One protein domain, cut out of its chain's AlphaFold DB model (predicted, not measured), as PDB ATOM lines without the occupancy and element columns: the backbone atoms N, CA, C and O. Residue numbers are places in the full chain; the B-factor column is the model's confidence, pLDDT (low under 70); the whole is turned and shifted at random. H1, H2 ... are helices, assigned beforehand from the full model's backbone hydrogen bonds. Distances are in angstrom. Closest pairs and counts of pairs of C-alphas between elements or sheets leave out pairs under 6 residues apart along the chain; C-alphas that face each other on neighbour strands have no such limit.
ATOM      1  N   SER A  81     140.755 191.287 163.169       86.00
ATOM      2  CA  SER A  81     141.052 190.061 163.916       86.00
ATOM      3  C   SER A  81     140.724 190.213 165.402       86.00
ATOM      4  O   SER A  81     140.753 191.318 165.947       86.00
ATOM      5  N   GLY A  82     140.545 189.088 166.099       85.00
ATOM      6  CA  GLY A  82     140.384 189.090 167.557       85.00
ATOM      7  C   GLY A  82     141.589 189.659 168.327       85.00
ATOM      8  O   GLY A  82     141.410 190.220 169.407       85.00
ATOM      9  N   HIS A  83     142.815 189.585 167.786       87.38
ATOM     10  CA  HIS A  83     143.979 190.201 168.445       87.38
ATOM     11  C   HIS A  83     144.090 191.709 168.198       87.38
ATOM     12  O   HIS A  83     144.756 192.401 168.969       87.38
ATOM     13  N   GLY A  84     143.446 192.223 167.147       82.50
ATOM     14  CA  GLY A  84     143.331 193.653 166.878       82.50
ATOM     15  C   GLY A  84     142.065 194.296 167.441       82.50
ATOM     16  O   GLY A  84     141.963 195.523 167.396       82.50
ATOM     17  N   ASP A  85     141.126 193.511 167.982       82.19
ATOM     18  CA  ASP A  85     139.922 194.018 168.644       82.19
ATOM     19  C   ASP A  85     140.272 194.622 170.003       82.19
ATOM     20  O   ASP A  85     140.138 193.999 171.053       82.19
ATOM     21  N   VAL A  86     140.721 195.874 169.987       80.75
ATOM     22  CA  VAL A  86     141.142 196.597 171.188       80.75
ATOM     23  C   VAL A  86     140.019 196.820 172.199       80.75
ATOM     24  O   VAL A  86     140.325 197.304 173.280       80.75
ATOM     25  N   ALA A  87     138.753 196.536 171.885       80.62
ATOM     26  CA  ALA A  87     137.640 196.658 172.827       80.62
ATOM     27  C   ALA A  87     137.308 195.329 173.529       80.62
ATOM     28  O   ALA A  87     136.532 195.327 174.485       80.62
ATOM     29  N   ALA A  88     137.887 194.211 173.084       81.81
ATOM     30  CA  ALA A  88     137.593 192.899 173.636       81.81
ATOM     31  C   ALA A  88     138.042 192.753 175.099       81.81
ATOM     32  O   ALA A  88     139.082 193.272 175.518       81.81
ATOM     33  N   GLU A  89     137.297 191.934 175.847       85.62
ATOM     34  CA  GLU A  89     137.588 191.585 177.246       85.62
ATOM     35  C   GLU A  89     139.027 191.085 177.434       85.62
ATOM     36  O   GLU A  89     139.674 191.413 178.422       85.62
ATOM     37  N   ALA A  90     139.576 190.370 176.446       87.12
ATOM     38  CA  ALA A  90     140.957 189.888 176.462       87.12
ATOM     39  C   ALA A  90     142.004 191.001 176.672       87.12
ATOM     40  O   ALA A  90     143.106 190.714 177.136       87.12
ATOM     41  N   TRP A  91     141.683 192.255 176.348       83.94
ATOM     42  CA  TRP A  91     142.592 193.396 176.482       83.94
ATOM     43  C   TRP A  91     142.147 194.382 177.561       83.94
ATOM     44  O   TRP A  91     142.997 195.052 178.143       83.94
ATOM     45  N   ARG A  92     140.837 194.461 177.832       85.75
ATOM     46  CA  ARG A  92     140.233 195.424 178.769       85.75
ATOM     47  C   ARG A  92     140.032 194.897 180.186       85.75
ATOM     48  O   ARG A  92     139.758 195.691 181.079       85.75
ATOM     49  N   HIS A  93     140.240 193.600 180.418       86.38
ATOM     50  CA  HIS A  93     140.050 192.971 181.730       86.38
ATOM     51  C   HIS A  93     140.752 193.709 182.886       86.38
ATOM     52  O   HIS A  93     140.219 193.796 183.987       86.38
ATOM     53  N   TRP A  94     141.948 194.250 182.634       88.81
ATOM     54  CA  TRP A  94     142.782 194.905 183.647       88.81
ATOM     55  C   TRP A  94     142.674 196.433 183.655       88.81
ATOM     56  O   TRP A  94     143.460 197.084 184.338       88.81
ATOM     57  N   ASP A  95     141.732 197.037 182.926       84.06
ATOM     58  CA  ASP A  95     141.630 198.499 182.835       84.06
ATOM     59  C   ASP A  95     141.440 199.163 184.213       84.06
ATOM     60  O   ASP A  95     142.027 200.212 184.483       84.06
ATOM     61  N   GLU A  96     140.673 198.532 185.111       83.94
ATOM     62  CA  GLU A  96     140.503 198.999 186.495       83.94
ATOM     63  C   GLU A  96     141.765 198.795 187.354       83.94
ATOM     64  O   GLU A  96     142.035 199.597 188.252       83.94
ATOM     65  N   ASP A  97     142.550 197.754 187.060       84.44
ATOM     66  CA  ASP A  97     143.803 197.428 187.754       84.44
ATOM     67  C   ASP A  97     144.967 198.329 187.295       84.44
ATOM     68  O   ASP A  97     145.919 198.560 188.043       84.44
ATOM     69  N   GLY A  98     144.887 198.870 186.074       83.31
ATOM     70  CA  GLY A  98     145.868 199.782 185.481       83.31
ATOM     71  C   GLY A  98     147.112 199.108 184.887       83.31
ATOM     72  O   GLY A  98     147.913 199.782 184.238       83.31
ATOM     73  N   GLU A  99     147.276 197.798 185.075       84.06
ATOM     74  CA  GLU A  99     148.371 196.995 184.525       84.06
ATOM     75  C   GLU A  99     147.959 195.529 184.362       84.06
ATOM     76  O   GLU A  99     147.164 194.999 185.136       84.06
ATOM     77  N   VAL A 100     148.543 194.845 183.379       89.50
ATOM     78  CA  VAL A 100     148.394 193.397 183.215       89.50
ATOM     79  C   VAL A 100     149.415 192.697 184.122       89.50
ATOM     80  O   VAL A 100     150.623 192.904 183.965       89.50
ATOM     81  N   PRO A 101     148.986 191.830 185.057       92.56
ATOM     82  CA  PRO A 101     149.895 191.105 185.938       92.56
ATOM     83  C   PRO A 101     150.871 190.220 185.159       92.56
ATOM     84  O   PRO A 101     150.503 189.639 184.139       92.56
ATOM     85  N   SER A 102     152.076 190.014 185.695       90.75
ATOM     86  CA  SER A 102     153.156 189.300 184.991       90.75
ATOM     87  C   SER A 102     152.748 187.916 184.467       90.75
ATOM     88  O   SER A 102     152.955 187.598 183.303       90.75
ATOM     89  N   ARG A 103     152.017 187.133 185.271       90.12
ATOM     90  CA  ARG A 103     151.485 185.807 184.889       90.12
ATOM     91  C   ARG A 103     150.495 185.810 183.711       90.12
ATOM     92  O   ARG A 103     150.151 184.743 183.212       90.12
ATOM     93  N   CYS A 104     149.951 186.972 183.356       92.31
ATOM     94  CA  CYS A 104     149.026 187.175 182.238       92.31
ATOM     95  C   CYS A 104     149.716 187.898 181.067       92.31
ATOM     96  O   CYS A 104     149.269 187.782 179.927       92.31
ATOM     97  N   ALA A 105     150.822 188.600 181.334       90.62
ATOM     98  CA  ALA A 105     151.537 189.417 180.362       90.62
ATOM     99  C   ALA A 105     152.062 188.609 179.164       90.62
ATOM    100  O   ALA A 105     152.122 189.164 178.069       90.62
ATOM    101  N   LYS A 106     152.359 187.305 179.329       89.06
ATOM    102  CA  LYS A 106     152.799 186.393 178.249       89.06
ATOM    103  C   LYS A 106     152.005 186.578 176.954       89.06
ATOM    104  O   LYS A 106     152.596 186.661 175.883       89.06
ATOM    105  N   CYS A 107     150.680 186.657 177.076       91.50
ATOM    106  CA  CYS A 107     149.753 186.731 175.943       91.50
ATOM    107  C   CYS A 107     148.924 188.015 175.915       91.50
ATOM    108  O   CYS A 107     148.387 188.363 174.869       91.50
ATOM    109  N   HIS A 108     148.827 188.722 177.046       90.88
ATOM    110  CA  HIS A 108     148.002 189.923 177.174       90.88
ATOM    111  C   HIS A 108     148.803 191.218 177.337       90.88
ATOM    112  O   HIS A 108     148.218 192.293 177.385       90.88
ATOM    113  N   GLY A 109     150.130 191.154 177.447       84.25
ATOM    114  CA  GLY A 109     150.955 192.350 177.589       84.25
ATOM    115  C   GLY A 109     151.244 193.026 176.245       84.25
ATOM    116  O   GLY A 109     151.479 192.321 175.260       84.25
ATOM    117  N   PRO A 110     151.280 194.372 176.177       75.62
ATOM    118  CA  PRO A 110     151.815 195.079 175.021       75.62
ATOM    119  C   PRO A 110     153.322 194.844 174.914       75.62
ATOM    120  O   PRO A 110     153.983 194.509 175.895       75.62
ATOM    121  N   GLN A 111     153.886 195.092 173.736       68.69
ATOM    122  CA  GLN A 111     155.333 195.092 173.549       68.69
ATOM    123  C   GLN A 111     155.874 196.525 173.503       68.69
ATOM    124  O   GLN A 111     155.242 197.433 172.963       68.69
ATOM    125  N   GLY A 112     157.056 196.741 174.083       57.19
ATOM    126  CA  GLY A 112     157.764 198.013 173.978       57.19
ATOM    127  C   GLY A 112     158.456 198.138 172.619       57.19
ATOM    128  O   GLY A 112     159.194 197.248 172.223       57.19
ATOM    129  N   ASN A 113     158.262 199.253 171.911       53.06
ATOM    130  CA  ASN A 113     158.936 199.548 170.634       53.06
ATOM    131  C   ASN A 113     160.349 200.166 170.821       53.06
ATOM    132  O   ASN A 113     160.719 201.068 170.075       53.06
ATOM    133  N   ASP A 114     161.122 199.678 171.798       49.97
ATOM    134  CA  ASP A 114     162.436 200.160 172.281       49.97
ATOM    135  C   ASP A 114     162.479 201.398 173.221       49.97
ATOM    136  O   ASP A 114     161.872 202.439 172.977       49.97
ATOM    137  N   ASP A 115     163.288 201.216 174.283       44.34
ATOM    138  CA  ASP A 115     163.961 202.079 175.291       44.34
ATOM    139  C   ASP A 115     163.279 203.388 175.792       44.34
ATOM    140  O   ASP A 115     162.996 204.303 175.013       44.34
ATOM    141  N   PRO A 116     163.103 203.573 177.128       45.03
ATOM    142  CA  PRO A 116     163.776 202.856 178.216       45.03
ATOM    143  C   PRO A 116     163.003 201.699 178.859       45.03
ATOM    144  O   PRO A 116     163.385 201.248 179.938       45.03
ATOM    145  N   ALA A 117     161.909 201.233 178.253       53.41
ATOM    146  CA  ALA A 117     161.148 200.120 178.813       53.41
ATOM    147  C   ALA A 117     161.819 198.772 178.476       53.41
ATOM    148  O   ALA A 117     162.194 198.577 177.319       53.41
ATOM    149  N   PRO A 118     161.985 197.853 179.450       59.22
ATOM    150  CA  PRO A 118     162.394 196.481 179.159       59.22
ATOM    151  C   PRO A 118     161.342 195.793 178.280       59.22
ATOM    152  O   PRO A 118     160.159 196.134 178.356       59.22
ATOM    153  N   ASP A 119     161.765 194.810 177.483       69.00
ATOM    154  CA  ASP A 119     160.838 193.880 176.839       69.00
ATOM    155  C   ASP A 119     159.937 193.260 177.920       69.00
ATOM    156  O   ASP A 119     160.433 192.747 178.925       69.00
ATOM    157  N   VAL A 120     158.619 193.349 177.736       73.50
ATOM    158  CA  VAL A 120     157.596 192.751 178.609       73.50
ATOM    159  C   VAL A 120     156.666 191.872 177.775       73.50
ATOM    160  O   VAL A 120     156.572 192.016 176.552       73.50
ATOM    161  N   GLY A 121     155.981 190.937 178.429       83.06
ATOM    162  CA  GLY A 121     155.019 190.053 177.777       83.06
ATOM    163  C   GLY A 121     155.675 188.998 176.884       83.06
ATOM    164  O   GLY A 121     156.630 188.347 177.301       83.06
ATOM    165  N   PHE A 122     155.169 188.795 175.667       84.38
ATOM    166  CA  PHE A 122     155.607 187.698 174.792       84.38
ATOM    167  C   PHE A 122     157.130 187.649 174.557       84.38
ATOM    168  O   PHE A 122     157.739 186.590 174.663       84.38
ATOM    169  N   LEU A 123     157.772 188.790 174.290       78.44
ATOM    170  CA  LEU A 123     159.218 188.840 174.029       78.44
ATOM    171  C   LEU A 123     160.061 188.576 175.287       78.44
ATOM    172  O   LEU A 123     161.087 187.904 175.196       78.44
ATOM    173  N   GLU A 124     159.609 189.035 176.461       80.69
ATOM    174  CA  GLU A 124     160.227 188.684 177.752       80.69
ATOM    175  C   GLU A 124     160.164 187.171 177.980       80.69
ATOM    176  O   GLU A 124     161.172 186.558 178.343       80.69
ATOM    177  N   PHE A 125     159.003 186.568 177.700       82.88
ATOM    178  CA  PHE A 125     158.815 185.125 177.796       82.88
ATOM    179  C   PHE A 125     159.770 184.384 176.859       82.88
ATOM    180  O   PHE A 125     160.454 183.465 177.293       82.88
ATOM    181  N   LEU A 126     159.890 184.807 175.598       78.19
ATOM    182  CA  LEU A 126     160.824 184.174 174.663       78.19
ATOM    183  C   LEU A 126     162.289 184.310 175.101       78.19
ATOM    184  O   LEU A 126     163.077 183.383 174.910       78.19
ATOM    185  N   ALA A 127     162.668 185.450 175.679       74.31
ATOM    186  CA  ALA A 127     164.041 185.709 176.100       74.31
ATOM    187  C   ALA A 127     164.424 184.982 177.400       74.31
ATOM    188  O   ALA A 127     165.583 184.595 177.571       74.31
ATOM    189  N   THR A 128     163.479 184.819 178.328       76.00
ATOM    190  CA  THR A 128     163.767 184.370 179.702       76.00
ATOM    191  C   THR A 128     163.105 183.047 180.089       76.00
ATOM    192  O   THR A 128     163.531 182.428 181.063       76.00
ATOM    193  N   GLY A 129     162.104 182.599 179.332       79.00
ATOM    194  CA  GLY A 129     161.243 181.461 179.656       79.00
ATOM    195  C   GLY A 129     160.119 181.781 180.650       79.00
ATOM    196  O   GLY A 129     159.359 180.879 180.996       79.00
ATOM    197  N   ASP A 130     160.000 183.026 181.124       82.94
ATOM    198  CA  ASP A 130     159.002 183.442 182.119       82.94
ATOM    199  C   ASP A 130     158.594 184.920 181.934       82.94
ATOM    200  O   ASP A 130     159.206 185.666 181.172       82.94
ATOM    201  N   ASN A 131     157.553 185.361 182.641       86.19
ATOM    202  CA  ASN A 131     157.187 186.769 182.772       86.19
ATOM    203  C   ASN A 131     157.257 187.200 184.234       86.19
ATOM    204  O   ASN A 131     156.412 186.855 185.068       86.19
ATOM    205  N   THR A 132     158.249 188.027 184.538       85.19
ATOM    206  CA  THR A 132     158.510 188.523 185.894       85.19
ATOM    207  C   THR A 132     157.994 189.941 186.110       85.19
ATOM    208  O   THR A 132     157.839 190.372 187.256       85.19
ATOM    209  N   LEU A 133     157.691 190.659 185.027       81.06
ATOM    210  CA  LEU A 133     157.238 192.043 185.052       81.06
ATOM    211  C   LEU A 133     155.741 192.142 184.742       81.06
ATOM    212  O   LEU A 133     155.239 191.492 183.829       81.06
ATOM    213  N   ALA A 134     155.018 192.963 185.510       86.00
ATOM    214  CA  ALA A 134     153.707 193.436 185.075       86.00
ATOM    215  C   ALA A 134     153.890 194.309 183.828       86.00
ATOM    216  O   ALA A 134     154.876 195.045 183.718       86.00
ATOM    217  N   SER A 135     152.957 194.216 182.887       83.00
ATOM    218  CA  SER A 135     153.006 194.990 181.653       83.00
ATOM    219  C   SER A 135     151.950 196.098 181.661       83.00
ATOM    220  O   SER A 135     150.899 195.934 182.283       83.00
ATOM    221  N   PRO A 136     152.177 197.219 180.954       82.25
ATOM    222  CA  PRO A 136     151.151 198.243 180.759       82.25
ATOM    223  C   PRO A 136     149.871 197.676 180.129       82.25
ATOM    224  O   PRO A 136     149.869 196.560 179.610       82.25
ATOM    225  N   LEU A 137     148.786 198.452 180.138       81.00
ATOM    226  CA  LEU A 137     147.555 198.049 179.456       81.00
ATOM    227  C   LEU A 137     147.779 197.936 177.933       81.00
ATOM    228  O   LEU A 137     148.339 198.858 177.333       81.00
ATOM    229  N   PRO A 138     147.364 196.821 177.305       78.25
ATOM    230  CA  PRO A 138     147.544 196.574 175.880       78.25
ATOM    231  C   PRO A 138     146.492 197.290 175.035       78.25
ATOM    232  O   PRO A 138     145.385 197.599 175.484       78.25
ATOM    233  N   LEU A 139     146.799 197.463 173.755       74.19
ATOM    234  CA  LEU A 139     145.889 197.987 172.734       74.19
ATOM    235  C   LEU A 139     145.759 196.949 171.622       74.19
ATOM    236  O   LEU A 139     146.085 197.199 170.464       74.19
ATOM    237  N   GLY A 140     145.327 195.752 172.027       79.62
ATOM    238  CA  GLY A 140     145.493 194.534 171.241       79.62
ATOM    239  C   GLY A 140     146.916 193.976 171.343       79.62
ATOM    240  O   GLY A 140     147.769 194.520 172.054       79.62
ATOM    241  N   LEU A 141     147.170 192.889 170.618       84.69
ATOM    242  CA  LEU A 141     148.516 192.335 170.464       84.69
ATOM    243  C   LEU A 141     149.318 193.198 169.464       84.69
ATOM    244  O   LEU A 141     148.786 193.609 168.433       84.69
ATOM    245  N   ASP A 142     150.591 193.505 169.732       79.38
ATOM    246  CA  ASP A 142     151.396 194.294 168.783       79.38
ATOM    247  C   ASP A 142     151.968 193.388 167.679       79.38
ATOM    248  O   ASP A 142     152.293 192.217 167.893       79.38
ATOM    249  N   CYS A 143     152.162 193.958 166.487       79.81
ATOM    250  CA  CYS A 143     152.875 193.336 165.377       79.81
ATOM    251  C   CYS A 143     154.225 192.757 165.823       79.81
ATOM    252  O   CYS A 143     154.623 191.701 165.330       79.81
ATOM    253  N   VAL A 144     154.919 193.424 166.754       77.50
ATOM    254  CA  VAL A 144     156.237 192.986 167.236       77.50
ATOM    255  C   VAL A 144     156.220 191.706 168.071       77.50
ATOM    256  O   VAL A 144     157.274 191.085 168.205       77.50
ATOM    257  N   SER A 145     155.045 191.237 168.513       78.81
ATOM    258  CA  SER A 145     154.879 189.871 169.036       78.81
ATOM    259  C   SER A 145     155.335 188.817 168.029       78.81
ATOM    260  O   SER A 145     155.972 187.837 168.395       78.81
ATOM    261  N   CYS A 146     155.055 189.039 166.743       80.06
ATOM    262  CA  CYS A 146     155.374 188.089 165.675       80.06
ATOM    263  C   CYS A 146     156.462 188.620 164.717       80.06
ATOM    264  O   CYS A 146     157.115 187.844 164.006       80.06
ATOM    265  N   HIS A 147     156.686 189.941 164.691       75.56
ATOM    266  CA  HIS A 147     157.525 190.649 163.717       75.56
ATOM    267  C   HIS A 147     158.386 191.760 164.340       75.56
ATOM    268  O   HIS A 147     157.935 192.891 164.458       75.56
ATOM    269  N   GLN A 148     159.670 191.528 164.611       59.44
ATOM    270  CA  GLN A 148     160.541 192.629 165.067       59.44
ATOM    271  C   GLN A 148     161.104 193.497 163.919       59.44
ATOM    272  O   GLN A 148     161.129 194.717 164.022       59.44
ATOM    273  N   THR A 149     161.484 192.909 162.778       57.38
ATOM    274  CA  THR A 149     161.728 193.604 161.491       57.38
ATOM    275  C   THR A 149     161.693 192.562 160.386       57.38
ATOM    276  O   THR A 149     162.443 191.602 160.532       57.38
ATOM    277  N   PHE A 150     160.936 192.759 159.295       50.00
ATOM    278  CA  PHE A 150     160.869 191.809 158.169       50.00
ATOM    279  C   PHE A 150     162.254 191.223 157.850       50.00
ATOM    280  O   PHE A 150     163.135 191.975 157.404       50.00
ATOM    281  N   PRO A 151     162.470 189.917 158.105       56.31
ATOM    282  CA  PRO A 151     161.475 188.822 158.214       56.31
ATOM    283  C   PRO A 151     160.897 188.513 159.641       56.31
ATOM    284  O   PRO A 151     161.151 189.245 160.587       56.31
ATOM    285  N   THR A 152     160.015 187.506 159.800       66.38
ATOM    286  CA  THR A 152     159.327 187.151 161.081       66.38
ATOM    287  C   THR A 152     160.309 186.811 162.214       66.38
ATOM    288  O   THR A 152     161.442 186.419 161.931       66.38
ATOM    289  N   VAL A 153     159.887 186.885 163.488       66.94
ATOM    290  CA  VAL A 153     160.728 186.467 164.639       66.94
ATOM    291  C   VAL A 153     161.261 185.040 164.443       66.94
ATOM    292  O   VAL A 153     162.458 184.803 164.598       66.94
ATOM    293  N   TYR A 154     160.403 184.130 163.971       69.69
ATOM    294  CA  TYR A 154     160.752 182.734 163.689       69.69
ATOM    295  C   TYR A 154     161.903 182.575 162.678       69.69
ATOM    296  O   TYR A 154     162.762 181.718 162.818       69.69
ATOM    297  N   SER A 155     161.965 183.430 161.658       63.69
ATOM    298  CA  SER A 155     162.956 183.310 160.578       63.69
ATOM    299  C   SER A 155     164.382 183.749 160.950       63.69
ATOM    300  O   SER A 155     165.277 183.690 160.104       63.69
ATOM    301  N   ASN A 156     164.611 184.253 162.170       62.81
ATOM    302  CA  ASN A 156     165.923 184.763 162.572       62.81
ATOM    303  C   ASN A 156     166.213 184.642 164.080       62.81
ATOM    304  O   ASN A 156     166.731 185.580 164.690       62.81
ATOM    305  N   LEU A 157     165.903 183.482 164.671       64.50
ATOM    306  CA  LEU A 157     166.032 183.198 166.112       64.50
ATOM    307  C   LEU A 157     167.408 183.588 166.694       64.50
ATOM    308  O   LEU A 157     167.486 184.281 167.708       64.50
ATOM    309  N   ALA A 158     168.503 183.239 166.004       57.16
ATOM    310  CA  ALA A 158     169.870 183.541 166.445       57.16
ATOM    311  C   ALA A 158     170.222 185.038 166.462       57.16
ATOM    312  O   ALA A 158     170.964 185.488 167.338       57.16
ATOM    313  N   LYS A 159     169.713 185.838 165.513       51.72
ATOM    314  CA  LYS A 159     169.969 187.292 165.484       51.72
ATOM    315  C   LYS A 159     169.325 188.003 166.670       51.72
ATOM    316  O   LYS A 159     169.830 189.048 167.077       51.72
ATOM    317  N   PHE A 160     168.247 187.447 167.215       57.00
ATOM    318  CA  PHE A 160     167.488 188.054 168.306       57.00
ATOM    319  C   PHE A 160     167.967 187.638 169.697       57.00
ATOM    320  O   PHE A 160     167.311 187.954 170.682       57.00
ATOM    321  N   GLY A 161     169.127 186.978 169.807       51.66
ATOM    322  CA  GLY A 161     169.695 186.659 171.114       51.66
ATOM    323  C   GLY A 161     168.770 185.772 171.947       51.66
ATOM    324  O   GLY A 161     168.771 185.896 173.167       51.66
ATOM    325  N   LEU A 162     168.028 184.877 171.280       61.34
ATOM    326  CA  LEU A 162     167.205 183.819 171.867       61.34
ATOM    327  C   LEU A 162     167.970 182.470 171.855       61.34
ATOM    328  O   LEU A 162     167.492 181.513 171.247       61.34
ATOM    329  N   PRO A 163     169.170 182.339 172.469       50.84
ATOM    330  CA  PRO A 163     169.976 181.116 172.398       50.84
ATOM    331  C   PRO A 163     169.331 179.916 173.110       50.84
ATOM    332  O   PRO A 163     169.875 178.821 173.030       50.84
ATOM    333  N   ASN A 164     168.204 180.118 173.805       52.84
ATOM    334  CA  ASN A 164     167.479 179.089 174.548       52.84
ATOM    335  C   ASN A 164     166.224 178.561 173.818       52.84
ATOM    336  O   ASN A 164     165.460 177.827 174.431       52.84
ATOM    337  N   GLY A 165     165.974 178.936 172.555       54.09
ATOM    338  CA  GLY A 165     165.054 178.180 171.690       54.09
ATOM    339  C   GLY A 165     163.571 178.131 172.092       54.09
ATOM    340  O   GLY A 165     162.888 177.210 171.680       54.09
ATOM    341  N   GLY A 166     163.007 179.098 172.827       59.91
ATOM    342  CA  GLY A 166     161.606 179.029 173.307       59.91
ATOM    343  C   GLY A 166     160.493 178.988 172.236       59.91
ATOM    344  O   GLY A 166     159.314 179.006 172.581       59.91
ATOM    345  N   LEU A 167     160.852 178.979 170.950       75.12
ATOM    346  CA  LEU A 167     159.939 178.777 169.825       75.12
ATOM    347  C   LEU A 167     160.054 177.380 169.213       75.12
ATOM    348  O   LEU A 167     159.291 177.092 168.302       75.12
ATOM    349  N   GLU A 168     160.996 176.546 169.648       77.31
ATOM    350  CA  GLU A 168     161.247 175.231 169.074       77.31
ATOM    351  C   GLU A 168     162.132 174.383 170.015       77.31
ATOM    352  O   GLU A 168     163.324 174.679 170.142       77.31
ATOM    353  N   PRO A 169     161.585 173.337 170.657       83.19
ATOM    354  CA  PRO A 169     160.160 173.006 170.773       83.19
ATOM    355  C   PRO A 169     159.412 173.952 171.739       83.19
ATOM    356  O   PRO A 169     160.015 174.695 172.515       83.19
ATOM    357  N   VAL A 170     158.075 173.938 171.709       88.31
ATOM    358  CA  VAL A 170     157.229 174.714 172.637       88.31
ATOM    359  C   VAL A 170     156.898 173.870 173.866       88.31
ATOM    360  O   VAL A 170     156.385 172.762 173.736       88.31
ATOM    361  N   ALA A 171     157.154 174.413 175.059       90.31
ATOM    362  CA  ALA A 171     156.832 173.767 176.331       90.31
ATOM    363  C   ALA A 171     155.371 174.011 176.750       90.31
ATOM    364  O   ALA A 171     154.939 175.155 176.947       90.31
ATOM    365  N   PHE A 172     154.622 172.927 176.938       94.38
ATOM    366  CA  PHE A 172     153.227 172.946 177.381       94.38
ATOM    367  C   PHE A 172     153.122 172.919 178.915       94.38
ATOM    368  O   PHE A 172     154.102 172.606 179.594       94.38
ATOM    369  N   PRO A 173     151.954 173.253 179.507       94.25
ATOM    370  CA  PRO A 173     151.763 173.184 180.961       94.25
ATOM    371  C   PRO A 173     152.080 171.805 181.562       94.25
ATOM    372  O   PRO A 173     152.596 171.722 182.670       94.25
ATOM    373  N   SER A 174     151.873 170.737 180.789       95.31
ATOM    374  CA  SER A 174     152.240 169.355 181.122       95.31
ATOM    375  C   SER A 174     153.745 169.079 181.143       95.31
ATOM    376  O   SER A 174     154.150 167.962 181.440       95.31
ATOM    377  N   THR A 175     154.586 170.072 180.843       93.00
ATOM    378  CA  THR A 175     156.042 169.968 180.631       93.00
ATOM    379  C   THR A 175     156.468 169.232 179.362       93.00
ATOM    380  O   THR A 175     157.657 169.241 179.040       93.00
ATOM    381  N   GLU A 176     155.513 168.687 178.608       94.25
ATOM    382  CA  GLU A 176     155.767 168.121 177.289       94.25
ATOM    383  C   GLU A 176     156.246 169.201 176.316       94.25
ATOM    384  O   GLU A 176     155.850 170.372 176.387       94.25
ATOM    385  N   GLN A 177     157.132 168.799 175.411       90.50
ATOM    386  CA  GLN A 177     157.747 169.672 174.422       90.50
ATOM    387  C   GLN A 177     157.333 169.218 173.028       90.50
ATOM    388  O   GLN A 177     157.700 168.129 172.600       90.50
ATOM    389  N   VAL A 178     156.586 170.060 172.314       91.19
ATOM    390  CA  VAL A 178     156.060 169.711 170.989       91.19
ATOM    391  C   VAL A 178     156.254 170.827 169.975       91.19
ATOM    392  O   VAL A 178     156.518 171.984 170.315       91.19
ATOM    393  N   SER A 179     156.120 170.466 168.700       88.94
ATOM    394  CA  SER A 179     156.440 171.354 167.595       88.94
ATOM    395  C   SER A 179     155.649 171.081 166.316       88.94
ATOM    396  O   SER A 179     155.308 169.932 166.013       88.94
ATOM    397  N   LEU A 180     155.411 172.156 165.553       87.31
ATOM    398  CA  LEU A 180     154.994 172.151 164.146       87.31
ATOM    399  C   LEU A 180     156.119 172.603 163.191       87.31
ATOM    400  O   LEU A 180     155.853 172.856 162.016       87.31
ATOM    401  N   TYR A 181     157.353 172.728 163.688       81.19
ATOM    402  CA  TYR A 181     158.582 173.021 162.941       81.19
ATOM    403  C   TYR A 181     158.472 174.247 162.031       81.19
ATOM    404  O   TYR A 181     158.994 174.290 160.914       81.19
ATOM    405  N   GLY A 182     157.762 175.272 162.504       80.94
ATOM    406  CA  GLY A 182     157.439 176.445 161.711       80.94
ATOM    407  C   GLY A 182     156.851 177.599 162.523       80.94
ATOM    408  O   GLY A 182     156.683 177.512 163.738       80.94
ATOM    409  N   PRO A 183     156.462 178.694 161.845       83.06
ATOM    410  CA  PRO A 183     155.915 179.887 162.495       83.06
ATOM    411  C   PRO A 183     154.637 179.627 163.307       83.06
ATOM    412  O   PRO A 183     154.299 180.442 164.160       83.06
ATOM    413  N   SER A 184     153.961 178.492 163.106       89.19
ATOM    414  CA  SER A 184     152.849 178.042 163.953       89.19
ATOM    415  C   SER A 184     153.236 177.887 165.428       89.19
ATOM    416  O   SER A 184     152.378 178.054 166.293       89.19
ATOM    417  N   ASN A 185     154.515 177.654 165.740       88.81
ATOM    418  CA  ASN A 185     154.987 177.580 167.120       88.81
ATOM    419  C   ASN A 185     154.802 178.900 167.880       88.81
ATOM    420  O   ASN A 185     154.548 178.874 169.080       88.81
ATOM    421  N   ILE A 186     154.816 180.049 167.190       88.19
ATOM    422  CA  ILE A 186     154.485 181.348 167.801       88.19
ATOM    423  C   ILE A 186     153.056 181.321 168.363       88.19
ATOM    424  O   ILE A 186     152.822 181.780 169.479       88.19
ATOM    425  N   CYS A 187     152.107 180.749 167.616       91.44
ATOM    426  CA  CYS A 187     150.710 180.646 168.032       91.44
ATOM    427  C   CYS A 187     150.565 179.729 169.255       91.44
ATOM    428  O   CYS A 187     149.840 180.052 170.198       91.44
ATOM    429  N   MET A 188     151.282 178.601 169.257       93.31
ATOM    430  CA  MET A 188     151.199 177.600 170.323       93.31
ATOM    431  C   MET A 188     151.605 178.147 171.686       93.31
ATOM    432  O   MET A 188     150.969 177.806 172.674       93.31
ATOM    433  N   VAL A 189     152.578 179.060 171.744       89.88
ATOM    434  CA  VAL A 189     153.032 179.659 173.008       89.88
ATOM    435  C   VAL A 189     151.871 180.263 173.812       89.88
ATOM    436  O   VAL A 189     151.873 180.185 175.042       89.88
ATOM    437  N   CYS A 190     150.860 180.832 173.148       92.19
ATOM    438  CA  CYS A 190     149.665 181.360 173.812       92.19
ATOM    439  C   CYS A 190     148.465 180.412 173.772       92.19
ATOM    440  O   CYS A 190     147.748 180.294 174.765       92.19
ATOM    441  N   HIS A 191     148.276 179.687 172.670       95.62
ATOM    442  CA  HIS A 191     147.147 178.772 172.482       95.62
ATOM    443  C   HIS A 191     147.374 177.356 173.059       95.62
ATOM    444  O   HIS A 191     146.572 176.461 172.810       95.62
ATOM    445  N   GLN A 192     148.432 177.145 173.853       94.12
ATOM    446  CA  GLN A 192     148.716 175.909 174.610       94.12
ATOM    447  C   GLN A 192     147.849 175.720 175.866       94.12
ATOM    448  O   GLN A 192     147.939 174.691 176.526       94.12
ATOM    449  N   GLY A 193     147.050 176.724 176.242       94.12
ATOM    450  CA  GLY A 193     146.360 176.744 177.530       94.12
ATOM    451  C   GLY A 193     147.290 177.077 178.708       94.12
ATOM    452  O   GLY A 193     148.464 177.407 178.550       94.12
ATOM    453  N   ARG A 194     146.744 177.058 179.926       93.75
ATOM    454  CA  ARG A 194     147.468 177.402 181.165       93.75
ATOM    455  C   ARG A 194     147.554 176.266 182.171       93.75
ATOM    456  O   ARG A 194     148.296 176.408 183.139       93.75
ATOM    457  N   GLN A 195     146.765 175.220 181.986       96.25
ATOM    458  CA  GLN A 195     146.729 174.017 182.811       96.25
ATOM    459  C   GLN A 195     146.579 172.811 181.881       96.25
ATOM    460  O   GLN A 195     146.196 172.977 180.723       96.25
ATOM    461  N   SER A 196     146.891 171.637 182.402       97.94
ATOM    462  CA  SER A 196     146.877 170.346 181.722       97.94
ATOM    463  C   SER A 196     146.175 169.298 182.587       97.94
ATOM    464  O   SER A 196     146.003 169.479 183.796       97.94
ATOM    465  N   GLY A 197     145.818 168.159 181.996       98.00
ATOM    466  CA  GLY A 197     145.405 166.980 182.755       98.00
ATOM    467  C   GLY A 197     146.462 166.514 183.750       98.00
ATOM    468  O   GLY A 197     146.132 166.083 184.853       98.00
ATOM    469  N   LYS A 198     147.743 166.692 183.413       97.69
ATOM    470  CA  LYS A 198     148.842 166.437 184.343       97.69
ATOM    471  C   LYS A 198     148.771 167.328 185.590       97.69
ATOM    472  O   LYS A 198     148.968 166.820 186.688       97.69
ATOM    473  N   ASP A 199     148.432 168.612 185.459       98.25
ATOM    474  CA  ASP A 199     148.255 169.504 186.619       98.25
ATOM    475  C   ASP A 199     147.112 169.039 187.539       98.25
ATOM    476  O   ASP A 199     147.182 169.200 188.762       98.25
ATOM    477  N   VAL A 200     146.054 168.460 186.960       98.38
ATOM    478  CA  VAL A 200     144.948 167.848 187.714       98.38
ATOM    479  C   VAL A 200     145.434 166.616 188.474       98.38
ATOM    480  O   VAL A 200     145.197 166.530 189.681       98.38
ATOM    481  N   GLN A 201     146.151 165.704 187.811       97.94
ATOM    482  CA  GLN A 201     146.702 164.511 188.457       97.94
ATOM    483  C   GLN A 201     147.685 164.881 189.574       97.94
ATOM    484  O   GLN A 201     147.534 164.429 190.706       97.94
ATOM    485  N   ASP A 202     148.628 165.785 189.298       97.69
ATOM    486  CA  ASP A 202     149.617 166.249 190.274       97.69
ATOM    487  C   ASP A 202     148.939 166.908 191.490       97.69
ATOM    488  O   ASP A 202     149.413 166.778 192.621       97.69
ATOM    489  N   ARG A 203     147.808 167.604 191.290       97.38
ATOM    490  CA  ARG A 203     147.022 168.183 192.389       97.38
ATOM    491  C   ARG A 203     146.405 167.112 193.285       97.38
ATOM    492  O   ARG A 203     146.400 167.304 194.500       97.38
ATOM    493  N   ILE A 204     145.859 166.052 192.697       98.00
ATOM    494  CA  ILE A 204     145.237 164.941 193.430       98.00
ATOM    495  C   ILE A 204     146.310 164.160 194.199       98.00
ATOM    496  O   ILE A 204     146.156 163.892 195.392       98.00
ATOM    497  N   ASP A 205     147.432 163.869 193.541       97.50
ATOM    498  CA  ASP A 205     148.540 163.106 194.121       97.50
ATOM    499  C   ASP A 205     149.229 163.853 195.266       97.50
ATOM    500  O   ASP A 205     149.666 163.235 196.237       97.50
ATOM    501  N   ALA A 206     149.299 165.187 195.201       97.06
ATOM    502  CA  ALA A 206     149.912 166.006 196.247       97.06
ATOM    503  C   ALA A 206     149.223 165.893 197.622       97.06
ATOM    504  O   ALA A 206     149.835 166.263 198.627       97.06
ATOM    505  N   ASP A 207     147.981 165.405 197.670       94.31
ATOM    506  CA  ASP A 207     147.207 165.202 198.900       94.31
ATOM    507  C   ASP A 207     146.742 163.744 199.068       94.31
ATOM    508  O   ASP A 207     145.751 163.476 199.744       94.31
ATOM    509  N   ASP A 208     147.429 162.785 198.433       94.69
ATOM    510  CA  ASP A 208     147.101 161.350 198.475       94.69
ATOM    511  C   ASP A 208     145.615 161.050 198.143       94.69
ATOM    512  O   ASP A 208     145.020 160.102 198.669       94.69
ATOM    513  N   GLY A 209     144.982 161.874 197.299       93.81
ATOM    514  CA  GLY A 209     143.566 161.747 196.954       93.81
ATOM    515  C   GLY A 209     142.573 162.261 198.010       93.81
ATOM    516  O   GLY A 209     141.372 162.091 197.811       93.81
ATOM    517  N   ALA A 210     143.019 162.894 199.101       94.00
ATOM    518  CA  ALA A 210     142.156 163.285 200.221       94.00
ATOM    519  C   ALA A 210     141.229 164.479 199.921       94.00
ATOM    520  O   ALA A 210     140.033 164.402 200.220       94.00
ATOM    521  N   GLY A 211     141.751 165.558 199.332       93.25
ATOM    522  CA  GLY A 211     140.982 166.757 198.998       93.25
ATOM    523  C   GLY A 211     140.468 167.541 200.224       93.25
ATOM    524  O   GLY A 211     140.875 167.299 201.365       93.25
ATOM    525  N   PRO A 212     139.544 168.500 200.025       95.38
ATOM    526  CA  PRO A 212     138.940 168.883 198.752       95.38
ATOM    527  C   PRO A 212     139.874 169.716 197.865       95.38
ATOM    528  O   PRO A 212     140.867 170.288 198.324       95.38
ATOM    529  N   TYR A 213     139.527 169.816 196.585       97.25
ATOM    530  CA  TYR A 213     140.315 170.513 195.579       97.25
ATOM    531  C   TYR A 213     139.572 171.700 194.986       97.25
ATOM    532  O   TYR A 213     138.409 171.622 194.603       97.25
ATOM    533  N   GLY A 214     140.308 172.786 194.783       96.06
ATOM    534  CA  GLY A 214     139.846 173.892 193.963       96.06
ATOM    535  C   GLY A 214     140.088 173.655 192.469       96.06
ATOM    536  O   GLY A 214     141.155 173.169 192.090       96.06
ATOM    537  N   PHE A 215     139.144 174.101 191.636       97.19
ATOM    538  CA  PHE A 215     139.190 173.961 190.175       97.19
ATOM    539  C   PHE A 215     140.461 174.534 189.513       97.19
ATOM    540  O   PHE A 215     140.928 175.617 189.890       97.19
ATOM    541  N   LEU A 216     140.967 173.829 188.492       95.88
ATOM    542  CA  LEU A 216     142.055 174.254 187.601       95.88
ATOM    543  C   LEU A 216     141.466 174.607 186.229       95.88
ATOM    544  O   LEU A 216     140.610 173.895 185.725       95.88
ATOM    545  N   ASN A 217     141.909 175.704 185.617       94.56
ATOM    546  CA  ASN A 217     141.348 176.184 184.353       94.56
ATOM    547  C   ASN A 217     142.372 176.067 183.220       94.56
ATOM    548  O   ASN A 217     143.364 176.799 183.238       94.56
ATOM    549  N   ILE A 218     142.077 175.242 182.208       95.38
ATOM    550  CA  ILE A 218     142.858 175.150 180.959       95.38
ATOM    551  C   ILE A 218     143.021 176.505 180.252       95.38
ATOM    552  O   ILE A 218     144.004 176.717 179.551       95.38
ATOM    553  N   HIS A 219     142.132 177.463 180.533       94.25
ATOM    554  CA  HIS A 219     142.072 178.797 179.937       94.25
ATOM    555  C   HIS A 219     141.555 178.795 178.490       94.25
ATOM    556  O   HIS A 219     141.324 177.749 177.897       94.25
ATOM    557  N   TYR A 220     141.237 179.980 177.971       90.94
ATOM    558  CA  TYR A 220     140.478 180.147 176.730       90.94
ATOM    559  C   TYR A 220     141.322 179.870 175.481       90.94
ATOM    560  O   TYR A 220     142.511 180.175 175.458       90.94
ATOM    561  N   TYR A 221     140.670 179.367 174.431       94.00
ATOM    562  CA  TYR A 221     141.244 179.120 173.106       94.00
ATOM    563  C   TYR A 221     142.511 178.257 173.147       94.00
ATOM    564  O   TYR A 221     143.492 178.556 172.463       94.00
ATOM    565  N   ALA A 222     142.481 177.174 173.928       96.06
ATOM    566  CA  ALA A 222     143.576 176.210 174.065       96.06
ATOM    567  C   ALA A 222     143.697 175.269 172.842       96.06
ATOM    568  O   ALA A 222     143.851 174.058 172.976       96.06
ATOM    569  N   SER A 251     144.918 163.331 154.577       78.62
ATOM    570  CA  SER A 251     144.371 163.676 153.246       78.62
ATOM    571  C   SER A 251     144.310 165.171 152.925       78.62
ATOM    572  O   SER A 251     143.787 165.533 151.872       78.62
ATOM    573  N   HIS A 252     144.833 166.042 153.786       85.69
ATOM    574  CA  HIS A 252     145.058 167.440 153.432       85.69
ATOM    575  C   HIS A 252     146.513 167.620 152.987       85.69
ATOM    576  O   HIS A 252     147.399 166.962 153.528       85.69
ATOM    577  N   PRO A 253     146.799 168.509 152.022       79.06
ATOM    578  CA  PRO A 253     148.180 168.846 151.706       79.06
ATOM    579  C   PRO A 253     148.865 169.469 152.928       79.06
ATOM    580  O   PRO A 253     148.207 170.137 153.728       79.06
ATOM    581  N   ASP A 254     150.190 169.340 153.031       74.06
ATOM    582  CA  ASP A 254     150.993 169.855 154.154       74.06
ATOM    583  C   ASP A 254     150.691 171.315 154.507       74.06
ATOM    584  O   ASP A 254     150.710 171.707 155.675       74.06
ATOM    585  N   SER A 255     150.346 172.129 153.504       76.81
ATOM    586  CA  SER A 255     149.945 173.520 153.695       76.81
ATOM    587  C   SER A 255     148.686 173.705 154.544       76.81
ATOM    588  O   SER A 255     148.413 174.835 154.910       76.81
ATOM    589  N   PHE A 256     147.926 172.656 154.859       82.81
ATOM    590  CA  PHE A 256     146.747 172.658 155.736       82.81
ATOM    591  C   PHE A 256     146.936 171.786 156.992       82.81
ATOM    592  O   PHE A 256     145.968 171.440 157.658       82.81
ATOM    593  N   SER A 257     148.180 171.453 157.346       84.06
ATOM    594  CA  SER A 257     148.508 170.655 158.542       84.06
ATOM    595  C   SER A 257     148.980 171.490 159.743       84.06
ATOM    596  O   SER A 257     149.310 170.956 160.797       84.06
ATOM    597  N   THR A 258     149.036 172.819 159.603       88.50
ATOM    598  CA  THR A 258     149.587 173.720 160.627       88.50
ATOM    599  C   THR A 258     148.676 174.917 160.889       88.50
ATOM    600  O   THR A 258     147.846 175.270 160.049       88.50
ATOM    601  N   CYS A 259     148.864 175.600 162.026       92.00
ATOM    602  CA  CYS A 259     148.085 176.790 162.383       92.00
ATOM    603  C   CYS A 259     148.129 177.848 161.273       92.00
ATOM    604  O   CYS A 259     147.085 178.303 160.815       92.00
ATOM    605  N   VAL A 260     149.328 178.205 160.793       88.25
ATOM    606  CA  VAL A 260     149.475 179.175 159.691       88.25
ATOM    607  C   VAL A 260     148.903 178.649 158.376       88.25
ATOM    608  O   VAL A 260     148.434 179.428 157.555       88.25
ATOM    609  N   GLY A 261     148.902 177.331 158.189       86.12
ATOM    610  CA  GLY A 261     148.349 176.681 157.012       86.12
ATOM    611  C   GLY A 261     146.839 176.862 156.846       86.12
ATOM    612  O   GLY A 261     146.341 177.040 155.738       86.12
ATOM    613  N   CYS A 262     146.098 176.902 157.950       88.12
ATOM    614  CA  CYS A 262     144.655 177.152 157.918       88.12
ATOM    615  C   CYS A 262     144.317 178.626 158.164       88.12
ATOM    616  O   CYS A 262     143.472 179.197 157.482       88.12
ATOM    617  N   HIS A 263     144.985 179.258 159.128       89.81
ATOM    618  CA  HIS A 263     144.645 180.605 159.580       89.81
ATOM    619  C   HIS A 263     145.379 181.711 158.809       89.81
ATOM    620  O   HIS A 263     145.035 182.873 158.956       89.81
ATOM    621  N   MET A 264     146.377 181.424 157.969       84.31
ATOM    622  CA  MET A 264     147.103 182.462 157.210       84.31
ATOM    623  C   MET A 264     147.093 182.215 155.696       84.31
ATOM    624  O   MET A 264     148.055 182.552 155.006       84.31
ATOM    625  N   THR A 265     146.008 181.642 155.166       71.94
ATOM    626  CA  THR A 265     145.903 181.221 153.756       71.94
ATOM    627  C   THR A 265     144.750 181.849 152.967       71.94
ATOM    628  O   THR A 265     144.460 181.389 151.861       71.94
ATOM    629  N   ASN A 266     144.105 182.920 153.456       63.94
ATOM    630  CA  ASN A 266     142.911 183.453 152.786       63.94
ATOM    631  C   ASN A 266     143.193 183.917 151.348       63.94
ATOM    632  O   ASN A 266     143.981 184.826 151.075       63.94
ATOM    633  N   ALA A 267     142.493 183.269 150.413       46.94
ATOM    634  CA  ALA A 267     142.632 183.467 148.976       46.94
ATOM    635  C   ALA A 267     141.872 184.700 148.450       46.94
ATOM    636  O   ALA A 267     142.221 185.230 147.391       46.94
ATOM    637  N   GLU A 268     140.858 185.200 149.168       44.38
ATOM    638  CA  GLU A 268     140.183 186.441 148.783       44.38
ATOM    639  C   GLU A 268     141.065 187.648 149.129       44.38
ATOM    640  O   GLU A 268     141.168 188.079 150.269       44.38
ATOM    641  N   GLY A 269     141.751 188.186 148.118       52.88
ATOM    642  CA  GLY A 269     142.514 189.435 148.232       52.88
ATOM    643  C   GLY A 269     143.922 189.313 148.826       52.88
ATOM    644  O   GLY A 269     144.650 190.305 148.803       52.88
ATOM    645  N   GLY A 270     144.335 188.121 149.272       58.97
ATOM    646  CA  GLY A 270     145.638 187.892 149.909       58.97
ATOM    647  C   GLY A 270     145.693 188.352 151.367       58.97
ATOM    648  O   GLY A 270     146.768 188.734 151.835       58.97
ATOM    649  N   GLU A 271     144.544 188.357 152.053       65.88
ATOM    650  CA  GLU A 271     144.457 188.708 153.469       65.88
ATOM    651  C   GLU A 271     145.115 187.615 154.332       65.88
ATOM    652  O   GLU A 271     144.820 186.434 154.197       65.88
ATOM    653  N   MET A 272     146.035 187.976 155.223       74.38
ATOM    654  CA  MET A 272     146.782 187.014 156.056       74.38
ATOM    655  C   MET A 272     146.782 187.376 157.547       74.38
ATOM    656  O   MET A 272     147.358 186.640 158.343       74.38
ATOM    657  N   HIS A 273     146.168 188.501 157.935       84.94
ATOM    658  CA  HIS A 273     146.191 189.010 159.316       84.94
ATOM    659  C   HIS A 273     144.802 189.165 159.951       84.94
ATOM    660  O   HIS A 273     144.690 189.782 161.004       84.94
ATOM    661  N   THR A 274     143.745 188.621 159.335       82.00
ATOM    662  CA  THR A 274     142.456 188.402 160.025       82.00
ATOM    663  C   THR A 274     142.495 187.132 160.875       82.00
ATOM    664  O   THR A 274     141.867 187.067 161.926       82.00
ATOM    665  N   TRP A 275     143.259 186.142 160.404       85.44
ATOM    666  CA  TRP A 275     143.389 184.785 160.932       85.44
ATOM    667  C   TRP A 275     142.124 183.946 161.002       85.44
ATOM    668  O   TRP A 275     142.076 182.909 161.660       85.44
ATOM    669  N   GLU A 276     141.103 184.382 160.287       84.81
ATOM    670  CA  GLU A 276     139.897 183.610 160.054       84.81
ATOM    671  C   GLU A 276     140.157 182.687 158.863       84.81
ATOM    672  O   GLU A 276     140.458 183.207 157.791       84.81
ATOM    673  N   PRO A 277     140.072 181.356 158.999       86.06
ATOM    674  CA  PRO A 277     140.278 180.462 157.867       86.06
ATOM    675  C   PRO A 277     139.191 180.630 156.795       86.06
ATOM    676  O   PRO A 277     138.000 180.737 157.100       86.06
ATOM    677  N   ALA A 278     139.583 180.594 155.520       84.25
ATOM    678  CA  ALA A 278     138.663 180.702 154.389       84.25
ATOM    679  C   ALA A 278     137.801 179.438 154.221       84.25
ATOM    680  O   ALA A 278     138.181 178.501 153.512       84.25
ATOM    681  N   VAL A 279     136.605 179.444 154.820       86.81
ATOM    682  CA  VAL A 279     135.667 178.305 154.812       86.81
ATOM    683  C   VAL A 279     135.283 177.828 153.405       86.81
ATOM    684  O   VAL A 279     135.073 176.633 153.207       86.81
ATOM    685  N   ASP A 280     135.261 178.719 152.410       86.31
ATOM    686  CA  ASP A 280     134.959 178.375 151.012       86.31
ATOM    687  C   ASP A 280     135.942 177.347 150.431       86.31
ATOM    688  O   ASP A 280     135.552 176.503 149.620       86.31
ATOM    689  N   THR A 281     137.195 177.362 150.896       85.50
ATOM    690  CA  THR A 281     138.216 176.368 150.527       85.50
ATOM    691  C   THR A 281     137.848 174.980 151.043       85.50
ATOM    692  O   THR A 281     138.070 173.980 150.372       85.50
ATOM    693  N   CYS A 282     137.252 174.901 152.231       88.44
ATOM    694  CA  CYS A 282     136.825 173.642 152.829       88.44
ATOM    695  C   CYS A 282     135.520 173.150 152.183       88.44
ATOM    696  O   CYS A 282     135.370 171.962 151.888       88.44
ATOM    697  N   ILE A 283     134.585 174.072 151.917       91.12
ATOM    698  CA  ILE A 283     133.273 173.786 151.318       91.12
ATOM    699  C   ILE A 283     133.412 173.153 149.931       91.12
ATOM    700  O   ILE A 283     132.569 172.332 149.562       91.12
ATOM    701  N   SER A 284     134.465 173.471 149.166       88.75
ATOM    702  CA  SER A 284     134.646 172.900 147.825       88.75
ATOM    703  C   SER A 284     134.733 171.371 147.815       88.75
ATOM    704  O   SER A 284     134.330 170.767 146.823       88.75
ATOM    705  N   CYS A 285     135.208 170.762 148.907       88.62
ATOM    706  CA  CYS A 285     135.315 169.307 149.058       88.62
ATOM    707  C   CYS A 285     134.303 168.756 150.077       88.62
ATOM    708  O   CYS A 285     133.642 167.754 149.818       88.62
ATOM    709  N   HIS A 286     134.119 169.434 151.215       90.50
ATOM    710  CA  HIS A 286     133.263 168.961 152.311       90.50
ATOM    711  C   HIS A 286     131.783 169.369 152.184       90.50
ATOM    712  O   HIS A 286     130.940 168.870 152.936       90.50
ATOM    713  N   GLY A 287     131.437 170.276 151.265       92.06
ATOM    714  CA  GLY A 287     130.109 170.893 151.207       92.06
ATOM    715  C   GLY A 287     129.803 171.747 152.447       92.06
ATOM    716  O   GLY A 287     130.706 172.206 153.136       92.06
TER     717      GLY A 287
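AT A GLANCE: This is residues 81 to 222 and 251 to 287 of the 775 residues of the protein "Chitobiase/beta-hexosaminidase C-terminal domain-containing protein" of Myxococcales bacterium (UniProt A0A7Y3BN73). There is little regular structure: short helices hang on long loops, with H5 in the middle and H6 and H8 far out at opposite ends. The printed part has 179 residues, 56 in helices H1 to H8, and no named strand: all helix. It is compact, with a radius of gyration of the C-alphas of 18.3 A and spans of 55 by 46 by 36 A.

HOW THE PARTS SIT: From H6, residues 197 to 205, look to H5, residues 184 to 191, apart from it. H2, residues 102 to 108, touches H3, residues 122 to 128; their closest C-alphas, 106 and 122, are 4.6 A apart. In H2, 1 of 3 O i to N i+4 pairs is within hydrogen-bond range, beside 3 of 4 O i to N i+3 pairs.

IN THESE COORDINATES: Find C-alpha 197 at (145.405, 166.980, 182.755); H6 runs 12.4 A. H1, residues 89 to 92, H4, residues 153 to 160, and H8, residues 279 to 286, touch no helix; H7, residues 259 to 263, only just touches H5, with 3 pairs of C-alphas within 8 A.

THE WHOLE: C-alphas 222 and 251 are 24.3 A apart across the cut. Residues 148 to 166 are among those under pLDDT 70.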